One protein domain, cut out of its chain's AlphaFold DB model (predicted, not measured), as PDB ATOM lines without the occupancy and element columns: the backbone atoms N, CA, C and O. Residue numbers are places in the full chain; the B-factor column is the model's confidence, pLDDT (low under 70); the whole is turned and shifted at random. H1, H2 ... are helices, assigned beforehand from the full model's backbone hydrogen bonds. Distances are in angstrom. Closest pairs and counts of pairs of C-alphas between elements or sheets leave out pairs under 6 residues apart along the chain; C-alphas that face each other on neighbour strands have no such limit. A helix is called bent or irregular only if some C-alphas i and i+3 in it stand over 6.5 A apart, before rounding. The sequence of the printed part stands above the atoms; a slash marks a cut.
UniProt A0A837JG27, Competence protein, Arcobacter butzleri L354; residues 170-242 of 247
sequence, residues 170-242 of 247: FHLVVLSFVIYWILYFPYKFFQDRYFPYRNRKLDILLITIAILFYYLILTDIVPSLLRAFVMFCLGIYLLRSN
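AT A GLANCE: This is residues 170 to 242 of the 247 residues of the protein "Competence protein" of Arcobacter butzleri L354 (UniProt A0A837JG27). Three helices run up and down in a splayed bundle: H2 lies between the other two, with H3 nearly alongside it and the long, kinked H1 slanting across it. H1 comes near H3 only by its beginning, and its far end runs away from H3. The printed part has 73 residues with three named helices in the order H1, H2, H3 and no named strand; its class is all helix. It is only just compact, close to loose, with a radius of gyration of the C-alphas of 13.4 A, and spans 41 by 27 by 17 A, only just elongated.

IN THESE COORDINATES: H1, residues 170 to 194, begins at C-alpha 170 (-5.399, 71.069, 94.489) and measures 34.8 A. It has a kink of 43 degrees near residue 186; it is neither bent nor irregular, but only just: C-alphas 182 and 185 are 6.2 A apart. H2, residues 200 to 218, measures 27.3 A. H3, residues 223 to 240, measures 25.9 A and ends at C-alpha 240 (-16.202, 90.274, 95.987).

HOW THE PARTS SIT: H1 and H2 touch as a helical hairpin, opposite ways at a steep tilt of 44 degrees; their closest C-alphas, of Ser 176 and Thr 208, are 6.3 A apart. H2, with residues 209 to 216 alone, touches residues 225 to 233 of H3. This second helical hairpin runs opposite ways at a shallow tilt of 14 degrees, its closest C-alphas being Leu 216 and Leu 226, 6.9 A apart. H1, with residue 172 alone, only just touches H3, with 3 pairs of C-alphas within 8 A, the closest Leu 172 and Phe 229 at 7.2 A. In H2 and H3 every O i to N i+4 pair is within hydrogen-bond range; in H1, 17 of 21 are.

THE WHOLE: The C-alphas farthest apart, of Arg 193 and Pro 223, are 41.4 A apart. The printed part has no cut, and both links are tight. No printed residue is under 70 in pLDDT.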
ATOM      1  N   PHE A 170      -6.558  70.690  95.297       88.44
ATOM      2  CA  PHE A 170      -5.399  71.069  94.489       88.44
ATOM      3  C   PHE A 170      -5.700  70.981  92.988       88.44
ATOM      4  O   PHE A 170      -5.428  71.930  92.255       88.44
ATOM      5  N   HIS A 171      -6.347  69.898  92.548       89.94
ATOM      6  CA  HIS A 171      -6.743  69.715  91.150       89.94
ATOM      7  C   HIS A 171      -7.656  70.841  90.680       89.94
ATOM      8  O   HIS A 171      -7.439  71.414  89.618       89.94
ATOM      9  N   LEU A 172      -8.638  71.206  91.507       91.12
ATOM     10  CA  LEU A 172      -9.576  72.278  91.196       91.12
ATOM     11  C   LEU A 172      -8.864  73.629  91.072       91.12
ATOM     12  O   LEU A 172      -9.153  74.380  90.146       91.12
ATOM     13  N   VAL A 173      -7.896  73.923  91.945       90.81
ATOM     14  CA  VAL A 173      -7.093  75.154  91.872       90.81
ATOM     15  C   VAL A 173      -6.254  75.186  90.595       90.81
ATOM     16  O   VAL A 173      -6.334  76.166  89.854       90.81
ATOM     17  N   VAL A 174      -5.498  74.125  90.299       91.94
ATOM     18  CA  VAL A 174      -4.671  74.044  89.081       91.94
ATOM     19  C   VAL A 174      -5.540  74.172  87.832       91.94
ATOM     20  O   VAL A 174      -5.253  74.991  86.960       91.94
ATOM     21  N   LEU A 175      -6.650  73.437  87.774       92.50
ATOM     22  CA  LEU A 175      -7.589  73.487  86.659       92.50
ATOM     23  C   LEU A 175      -8.210  74.884  86.517       92.50
ATOM     24  O   LEU A 175      -8.266  75.420  85.413       92.50
ATOM     25  N   SER A 176      -8.604  75.519  87.625       93.00
ATOM     26  CA  SER A 176      -9.133  76.887  87.618       93.00
ATOM     27  C   SER A 176      -8.120  77.889  87.067       93.00
ATOM     28  O   SER A 176      -8.492  78.762  86.287       93.00
ATOM     29  N   PHE A 177      -6.838  77.735  87.416       93.31
ATOM     30  CA  PHE A 177      -5.761  78.598  86.948       93.31
ATOM     31  C   PHE A 177      -5.537  78.439  85.443       93.31
ATOM     32  O   PHE A 177      -5.492  79.437  84.724       93.31
ATOM     33  N   VAL A 178      -5.463  77.198  84.953       94.50
ATOM     34  CA  VAL A 178      -5.290  76.901  83.524       94.50
ATOM     35  C   VAL A 178      -6.478  77.420  82.711       94.50
ATOM     36  O   VAL A 178      -6.277  78.126  81.723       94.50
ATOM     37  N   ILE A 179      -7.713  77.149  83.149       93.81
ATOM     38  CA  ILE A 179      -8.930  77.646  82.489       93.81
ATOM     39  C   ILE A 179      -8.939  79.174  82.471       93.81
ATOM     40  O   ILE A 179      -9.180  79.776  81.424       93.81
ATOM     41  N   TYR A 180      -8.666  79.811  83.611       92.75
ATOM     42  CA  TYR A 180      -8.626  81.267  83.706       92.75
ATOM     43  C   TYR A 180      -7.593  81.847  82.738       92.75
ATOM     44  O   TYR A 180      -7.896  82.800  82.023       92.75
ATOM     45  N   TRP A 181      -6.392  81.265  82.671       92.31
ATOM     46  CA  TRP A 181      -5.324  81.725  81.785       92.31
ATOM     47  C   TRP A 181      -5.692  81.590  80.302       92.31
ATOM     48  O   TRP A 181      -5.552  82.559  79.553       92.31
ATOM     49  N   ILE A 182      -6.242  80.440  79.898       93.00
ATOM     50  CA  ILE A 182      -6.696  80.191  78.521       93.00
ATOM     51  C   ILE A 182      -7.821  81.152  78.134       93.00
ATOM     52  O   ILE A 182      -7.793  81.714  77.043       93.00
ATOM     53  N   LEU A 183      -8.797  81.380  79.018       91.44
ATOM     54  CA  LEU A 183      -9.920  82.283  78.755       91.44
ATOM     55  C   LEU A 183      -9.515  83.758  78.791       91.44
ATOM     56  O   LEU A 183     -10.120  84.573  78.095       91.44
ATOM     57  N   TYR A 184      -8.491  84.121  79.563       88.88
ATOM     58  CA  TYR A 184      -8.069  85.511  79.723       88.88
ATOM     59  C   TYR A 184      -7.630  86.152  78.406       88.88
ATOM     60  O   TYR A 184      -7.962  87.313  78.150       88.88
ATOM     61  N   PHE A 185      -6.913  85.409  77.562       86.62
ATOM     62  CA  PHE A 185      -6.406  85.915  76.288       86.62
ATOM     63  C   PHE A 185      -7.516  86.297  75.285       86.62
ATOM     64  O   PHE A 185      -7.584  87.473  74.915       86.62
ATOM     65  N   PRO A 186      -8.428  85.388  74.874       86.56
ATOM     66  CA  PRO A 186      -9.504  85.731  73.949       86.56
ATOM     67  C   PRO A 186     -10.475  86.732  74.575       86.56
ATOM     68  O   PRO A 186     -10.895  87.684  73.918       86.56
ATOM     69  N   TYR A 187     -10.792  86.576  75.860       85.75
ATOM     70  CA  TYR A 187     -11.756  87.442  76.524       85.75
ATOM     71  C   TYR A 187     -11.280  88.897  76.587       85.75
ATOM     72  O   TYR A 187     -12.074  89.805  76.354       85.75
ATOM     73  N   LYS A 188      -9.980  89.136  76.825       82.94
ATOM     74  CA  LYS A 188      -9.390  90.481  76.758       82.94
ATOM     75  C   LYS A 188      -9.658  91.141  75.402       82.94
ATOM     76  O   LYS A 188     -10.128  92.271  75.368       82.94
ATOM     77  N   PHE A 189      -9.408  90.426  74.306       83.12
ATOM     78  CA  PHE A 189      -9.599  90.956  72.956       83.12
ATOM     79  C   PHE A 189     -11.058  91.358  72.681       83.12
ATOM     80  O   PHE A 189     -11.318  92.446  72.168       83.12
ATOM     81  N   PHE A 190     -12.022  90.509  73.050       81.44
ATOM     82  CA  PHE A 190     -13.443  90.808  72.844       81.44
ATOM     83  C   PHE A 190     -13.957  91.909  73.768       81.44
ATOM     84  O   PHE A 190     -14.751  92.749  73.344       81.44
ATOM     85  N   GLN A 191     -13.513  91.927  75.020       81.31
ATOM     86  CA  GLN A 191     -13.962  92.920  75.981       81.31
ATOM     87  C   GLN A 191     -13.491  94.326  75.609       81.31
ATOM     88  O   GLN A 191     -14.308  95.246  75.619       81.31
ATOM     89  N   ASP A 192     -12.213  94.479  75.250       78.50
ATOM     90  CA  ASP A 192     -11.631  95.779  74.896       78.50
ATOM     91  C   ASP A 192     -12.324  96.382  73.655       78.50
ATOM     92  O   ASP A 192     -12.400  97.601  73.516       78.50
ATOM     93  N   ARG A 193     -12.890  95.536  72.778       80.00
ATOM     94  CA  ARG A 193     -13.631  95.961  71.582       80.00
ATOM     95  C   ARG A 193     -15.126  96.210  71.820       80.00
ATOM     96  O   ARG A 193     -15.649  97.178  71.276       80.00
ATOM     97  N   TYR A 194     -15.821  95.350  72.567       79.31
ATOM     98  CA  TYR A 194     -17.294  95.363  72.631       79.31
ATOM     99  C   TYR A 194     -17.875  95.783  73.990       79.31
ATOM    100  O   TYR A 194     -18.968  96.343  74.027       79.31
ATOM    101  N   PHE A 195     -17.184  95.537  75.112       77.75
ATOM    102  CA  PHE A 195     -17.735  95.739  76.464       77.75
ATOM    103  C   PHE A 195     -16.699  96.283  77.470       77.75
ATOM    104  O   PHE A 195     -16.395  95.625  78.472       77.75
ATOM    105  N   PRO A 196     -16.174  97.507  77.269       75.44
ATOM    106  CA  PRO A 196     -15.103  98.060  78.106       75.44
ATOM    107  C   PRO A 196     -15.512  98.317  79.569       75.44
ATOM    108  O   PRO A 196     -14.649  98.421  80.435       75.44
ATOM    109  N   TYR A 197     -16.812  98.384  79.876       77.38
ATOM    110  CA  TYR A 197     -17.334  98.723  81.208       77.38
ATOM    111  C   TYR A 197     -17.439  97.539  82.190       77.38
ATOM    112  O   TYR A 197     -17.733  97.752  83.368       77.38
ATOM    113  N   ARG A 198     -17.241  96.287  81.746       81.81
ATOM    114  CA  ARG A 198     -17.436  95.090  82.591       81.81
ATOM    115  C   ARG A 198     -16.166  94.702  83.362       81.81
ATOM    116  O   ARG A 198     -15.046  94.960  82.923       81.81
ATOM    117  N   ASN A 199     -16.299  94.063  84.525       83.81
ATOM    118  CA  ASN A 199     -15.132  93.577  85.266       83.81
ATOM    119  C   ASN A 199     -14.649  92.231  84.710       83.81
ATOM    120  O   ASN A 199     -15.101  91.169  85.137       83.81
ATOM    121  N   ARG A 200     -13.630  92.302  83.852       84.12
ATOM    122  CA  ARG A 200     -12.965  91.156  83.218       84.12
ATOM    123  C   ARG A 200     -12.702  89.983  84.149       84.12
ATOM    124  O   ARG A 200     -12.982  88.838  83.815       84.12
ATOM    125  N   LYS A 201     -12.100  90.278  85.305       85.94
ATOM    126  CA  LYS A 201     -11.627  89.251  86.235       85.94
ATOM    127  C   LYS A 201     -12.808  88.463  86.787       85.94
ATOM    128  O   LYS A 201     -12.729  87.247  86.894       85.94
ATOM    129  N   LEU A 202     -13.900  89.158  87.102       86.38
ATOM    130  CA  LEU A 202     -15.104  88.552  87.654       86.38
ATOM    131  C   LEU A 202     -15.841  87.718  86.606       86.38
ATOM    132  O   LEU A 202     -16.251  86.606  86.913       86.38
ATOM    133  N   ASP A 203     -15.962  88.207  85.373       88.62
ATOM    134  CA  ASP A 203     -16.649  87.464  84.315       88.62
ATOM    135  C   ASP A 203     -15.919  86.169  83.959       88.62
ATOM    136  O   ASP A 203     -16.545  85.116  83.850       88.62
ATOM    137  N   ILE A 204     -14.589  86.230  83.827       90.31
ATOM    138  CA  ILE A 204     -13.780  85.035  83.577       90.31
ATOM    139  C   ILE A 204     -13.914  84.068  84.754       90.31
ATOM    140  O   ILE A 204     -14.145  82.889  84.522       90.31
ATOM    141  N   LEU A 205     -13.853  84.550  86.002       91.25
ATOM    142  CA  LEU A 205     -14.055  83.701  87.180       91.25
ATOM    143  C   LEU A 205     -15.438  83.033  87.196       91.25
ATOM    144  O   LEU A 205     -15.525  81.858  87.540       91.25
ATOM    145  N   LEU A 206     -16.506  83.733  86.803       91.31
ATOM    146  CA  LEU A 206     -17.845  83.143  86.695       91.31
ATOM    147  C   LEU A 206     -17.906  82.046  85.626       91.31
ATOM    148  O   LEU A 206     -18.480  80.986  85.872       91.31
ATOM    149  N   ILE A 207     -17.278  82.265  84.468       92.19
ATOM    150  CA  ILE A 207     -17.175  81.241  83.417       92.19
ATOM    151  C   ILE A 207     -16.351  80.048  83.918       92.19
ATOM    152  O   ILE A 207     -16.750  78.900  83.728       92.19
ATOM    153  N   THR A 208     -15.238  80.297  84.613       93.75
ATOM    154  CA  THR A 208     -14.421  79.249  85.233       93.75
ATOM    155  C   THR A 208     -15.236  78.433  86.238       93.75
ATOM    156  O   THR A 208     -15.173  77.209  86.189       93.75
ATOM    157  N   ILE A 209     -16.048  79.066  87.096       94.06
ATOM    158  CA  ILE A 209     -16.958  78.356  88.012       94.06
ATOM    159  C   ILE A 209     -17.910  77.446  87.230       94.06
ATOM    160  O   ILE A 209     -18.074  76.289  87.606       94.06
ATOM    161  N   ALA A 210     -18.516  77.933  86.143       94.69
ATOM    162  CA  ALA A 210     -19.450  77.140  85.345       94.69
ATOM    163  C   ALA A 210     -18.779  75.902  84.719       94.69
ATOM    164  O   ALA A 210     -19.333  74.805  84.772       94.69
ATOM    165  N   ILE A 211     -17.559  76.051  84.191       94.50
ATOM    166  CA  ILE A 211     -16.786  74.931  83.629       94.50
ATOM    167  C   ILE A 211     -16.395  73.930  84.724       94.50
ATOM    168  O   ILE A 211     -16.533  72.723  84.540       94.50
ATOM    169  N   LEU A 212     -15.941  74.413  85.883       94.19
ATOM    170  CA  LEU A 212     -15.594  73.551  87.017       94.19
ATOM    171  C   LEU A 212     -16.815  72.824  87.588       94.19
ATOM    172  O   LEU A 212     -16.693  71.682  88.022       94.19
ATOM    173  N   PHE A 213     -17.990  73.452  87.563       94.94
ATOM    174  CA  PHE A 213     -19.240  72.812  87.960       94.94
ATOM    175  C   PHE A 213     -19.610  71.669  87.011       94.94
ATOM    176  O   PHE A 213     -19.954  70.580  87.465       94.94
ATOM    177  N   TYR A 214     -19.461  71.876  85.699       93.12
ATOM    178  CA  TYR A 214     -19.628  70.803  84.717       93.12
ATOM    179  C   TYR A 214     -18.642  69.648  84.963       93.12
ATOM    180  O   TYR A 214     -19.033  68.482  84.947       93.12
ATOM    181  N   TYR A 215     -17.380  69.960  85.268       92.75
ATOM    182  CA  TYR A 215     -16.374  68.954  85.621       92.75
ATOM    183  C   TYR A 215     -16.722  68.174  86.907       92.75
ATOM    184  O   TYR A 215     -16.520  66.961  86.979       92.75
ATOM    185  N   LEU A 216     -17.299  68.836  87.914       92.88
ATOM    186  CA  LEU A 216     -17.768  68.179  89.137       92.88
ATOM    187  C   LEU A 216     -18.902  67.176  88.861       92.88
ATOM    188  O   LEU A 216     -18.924  66.103  89.458       92.88
ATOM    189  N   ILE A 217     -19.818  67.503  87.945       91.69
ATOM    190  CA  ILE A 217     -20.880  66.579  87.516       91.69
ATOM    191  C   ILE A 217     -20.274  65.381  86.774       91.69
ATOM    192  O   ILE A 217     -20.649  64.246  87.040       91.69
ATOM    193  N   LEU A 218     -19.296  65.620  85.894       90.12
ATOM    194  CA  LEU A 218     -18.623  64.564  85.128       90.12
ATOM    195  C   LEU A 218     -17.892  63.535  86.011       90.12
ATOM    196  O   LEU A 218     -17.740  62.380  85.623       90.12
ATOM    197  N   THR A 219     -17.431  63.953  87.190       88.25
ATOM    198  CA  THR A 219     -16.699  63.114  88.156       88.25
ATOM    199  C   THR A 219     -17.612  62.446  89.193       88.25
ATOM    200  O   THR A 219     -17.124  61.981  90.217       88.25
ATOM    201  N   ASP A 220     -18.928  62.398  88.958       86.31
ATOM    202  CA  ASP A 220     -19.927  61.836  89.883       86.31
ATOM    203  C   ASP A 220     -19.933  62.492  91.276       86.31
ATOM    204  O   ASP A 220     -20.233  61.846  92.280       86.31
ATOM    205  N   ILE A 221     -19.621  63.793  91.343       88.44
ATOM    206  CA  ILE A 221     -19.698  64.607  92.567       88.44
ATOM    207  C   ILE A 221     -18.876  63.990  93.713       88.44
ATOM    208  O   ILE A 221     -19.356  63.789  94.831       88.44
ATOM    209  N   VAL A 222     -17.592  63.714  93.458       88.44
ATOM    210  CA  VAL A 222     -16.677  63.221  94.500       88.44
ATOM    211  C   VAL A 222     -16.725  64.141  95.736       88.44
ATOM    212  O   VAL A 222     -16.493  65.349  95.602       88.44
ATOM    213  N   PRO A 223     -16.944  63.616  96.959       88.12
ATOM    214  CA  PRO A 223     -17.119  64.445  98.156       88.12
ATOM    215  C   PRO A 223     -15.947  65.394  98.460       88.12
ATOM    216  O   PRO A 223     -16.145  66.517  98.932       88.12
ATOM    217  N   SER A 224     -14.703  64.976  98.196       90.44
ATOM    218  CA  SER A 224     -13.519  65.837  98.344       90.44
ATOM    219  C   SER A 224     -13.556  67.027  97.381       90.44
ATOM    220  O   SER A 224     -13.292  68.157  97.801       90.44
ATOM    221  N   LEU A 225     -13.922  66.783  96.119       91.19
ATOM    222  CA  LEU A 225     -13.985  67.787  95.065       91.19
ATOM    223  C   LEU A 225     -15.167  68.742  95.265       91.19
ATOM    224  O   LEU A 225     -14.983  69.952  95.151       91.19
ATOM    225  N   LEU A 226     -16.343  68.234  95.655       93.19
ATOM    226  CA  LEU A 226     -17.517  69.052  95.982       93.19
ATOM    227  C   LEU A 226     -17.195  70.067  97.084       93.19
ATOM    228  O   LEU A 226     -17.469  71.256  96.933       93.19
ATOM    229  N   ARG A 227     -16.568  69.624  98.183       91.50
ATOM    230  CA  ARG A 227     -16.166  70.530  99.274       91.50
ATOM    231  C   ARG A 227     -15.203  71.606  98.782       91.50
ATOM    232  O   ARG A 227     -15.379  72.776  99.115       91.50
ATOM    233  N   ALA A 228     -14.211  71.227  97.977       92.75
ATOM    234  CA  ALA A 228     -13.272  72.183  97.402       92.75
ATOM    235  C   ALA A 228     -13.962  73.186  96.465       92.75
ATOM    236  O   ALA A 228     -13.665  74.376  96.528       92.75
ATOM    237  N   PHE A 229     -14.915  72.733  95.649       94.94
ATOM    238  CA  PHE A 229     -15.698  73.585  94.757       94.94
ATOM    239  C   PHE A 229     -16.553  74.591  95.535       94.94
ATOM    240  O   PHE A 229     -16.544  75.782  95.229       94.94
ATOM    241  N   VAL A 230     -17.235  74.149  96.596       93.81
ATOM    242  CA  VAL A 230     -18.000  75.045  97.475       93.81
ATOM    243  C   VAL A 230     -17.076  76.079  98.122       93.81
ATOM    244  O   VAL A 230     -17.384  77.270  98.093       93.81
ATOM    245  N   MET A 231     -15.917  75.661  98.639       91.38
ATOM    246  CA  MET A 231     -14.924  76.584  99.201       91.38
ATOM    247  C   MET A 231     -14.381  77.572  98.160       91.38
ATOM    248  O   MET A 231     -14.180  78.740  98.483       91.38
ATOM    249  N   PHE A 232     -14.200  77.146  96.910       91.69
ATOM    250  CA  PHE A 232     -13.796  78.015  95.804       91.69
ATOM    251  C   PHE A 232     -14.854  79.089  95.507       91.69
ATOM    252  O   PHE A 232     -14.534  80.280  95.454       91.69
ATOM    253  N   CYS A 233     -16.129  78.702  95.414       91.94
ATOM    254  CA  CYS A 233     -17.250  79.630  95.241       91.94
ATOM    255  C   CYS A 233     -17.368  80.619  96.413       91.94
ATOM    256  O   CYS A 233     -17.535  81.822  96.198       91.94
ATOM    257  N   LEU A 234     -17.232  80.132  97.652       89.44
ATOM    258  CA  LEU A 234     -17.217  80.976  98.848       89.44
ATOM    259  C   LEU A 234     -16.028  81.943  98.841       89.44
ATOM    260  O   LEU A 234     -16.204  83.120  99.149       89.44
ATOM    261  N   GLY A 235     -14.844  81.488  98.436       87.88
ATOM    262  CA  GLY A 235     -13.656  82.330  98.301       87.88
ATOM    263  C   GLY A 235     -13.884  83.504  97.348       87.88
ATOM    264  O   GLY A 235     -13.581  84.647  97.688       87.88
ATOM    265  N   ILE A 236     -14.504  83.255  96.192       87.06
ATOM    266  CA  ILE A 236     -14.848  84.306  95.220       87.06
ATOM    267  C   ILE A 236     -15.916  85.257  95.779       87.06
ATOM    268  O   ILE A 236     -15.812  86.474  95.609       87.06
ATOM    269  N   TYR A 237     -16.923  84.736  96.483       86.50
ATOM    270  CA  TYR A 237     -17.953  85.553  97.131       86.50
ATOM    271  C   TYR A 237     -17.368  86.493  98.201       86.50
ATOM    272  O   TYR A 237     -17.712  87.680  98.255       86.50
ATOM    273  N   LEU A 238     -16.452  85.987  99.026       84.88
ATOM    274  CA  LEU A 238     -15.764  86.773 100.049       84.88
ATOM    275  C   LEU A 238     -14.829  87.817  99.428       84.88
ATOM    276  O   LEU A 238     -14.840  88.970  99.867       84.88
ATOM    277  N   LEU A 239     -14.102  87.452  98.365       82.50
ATOM    278  CA  LEU A 239     -13.259  88.374  97.599       82.50
ATOM    279  C   LEU A 239     -14.085  89.535  97.031       82.50
ATOM    280  O   LEU A 239     -13.693  90.693  97.155       82.50
ATOM    281  N   ARG A 240     -15.264  89.245  96.469       81.50
ATOM    282  CA  ARG A 240     -16.202  90.274  95.987       81.50
ATOM    283  C   ARG A 240     -16.697  91.185  97.113       81.50
ATOM    284  O   ARG A 240     -16.942  92.363  96.876       81.50
ATOM    285  N   SER A 241     -16.850  90.650  98.319       79.69
ATOM    286  CA  SER A 241     -17.336  91.393  99.487       79.69
ATOM    287  C   SER A 241     -16.247  92.240 100.163       79.69
ATOM    288  O   SER A 241     -16.521  92.862 101.187       79.69
ATOM    289  N   ASN A 242     -15.021  92.276  99.613       78.06
ATOM    290  CA  ASN A 242     -13.842  92.941 100.187       78.06
ATOM    291  C   ASN A 242     -13.534  92.514 101.636       78.06
ATOM    292  O   ASN A 242     -12.905  93.256 102.395       78.06
TER     293      ASN A 242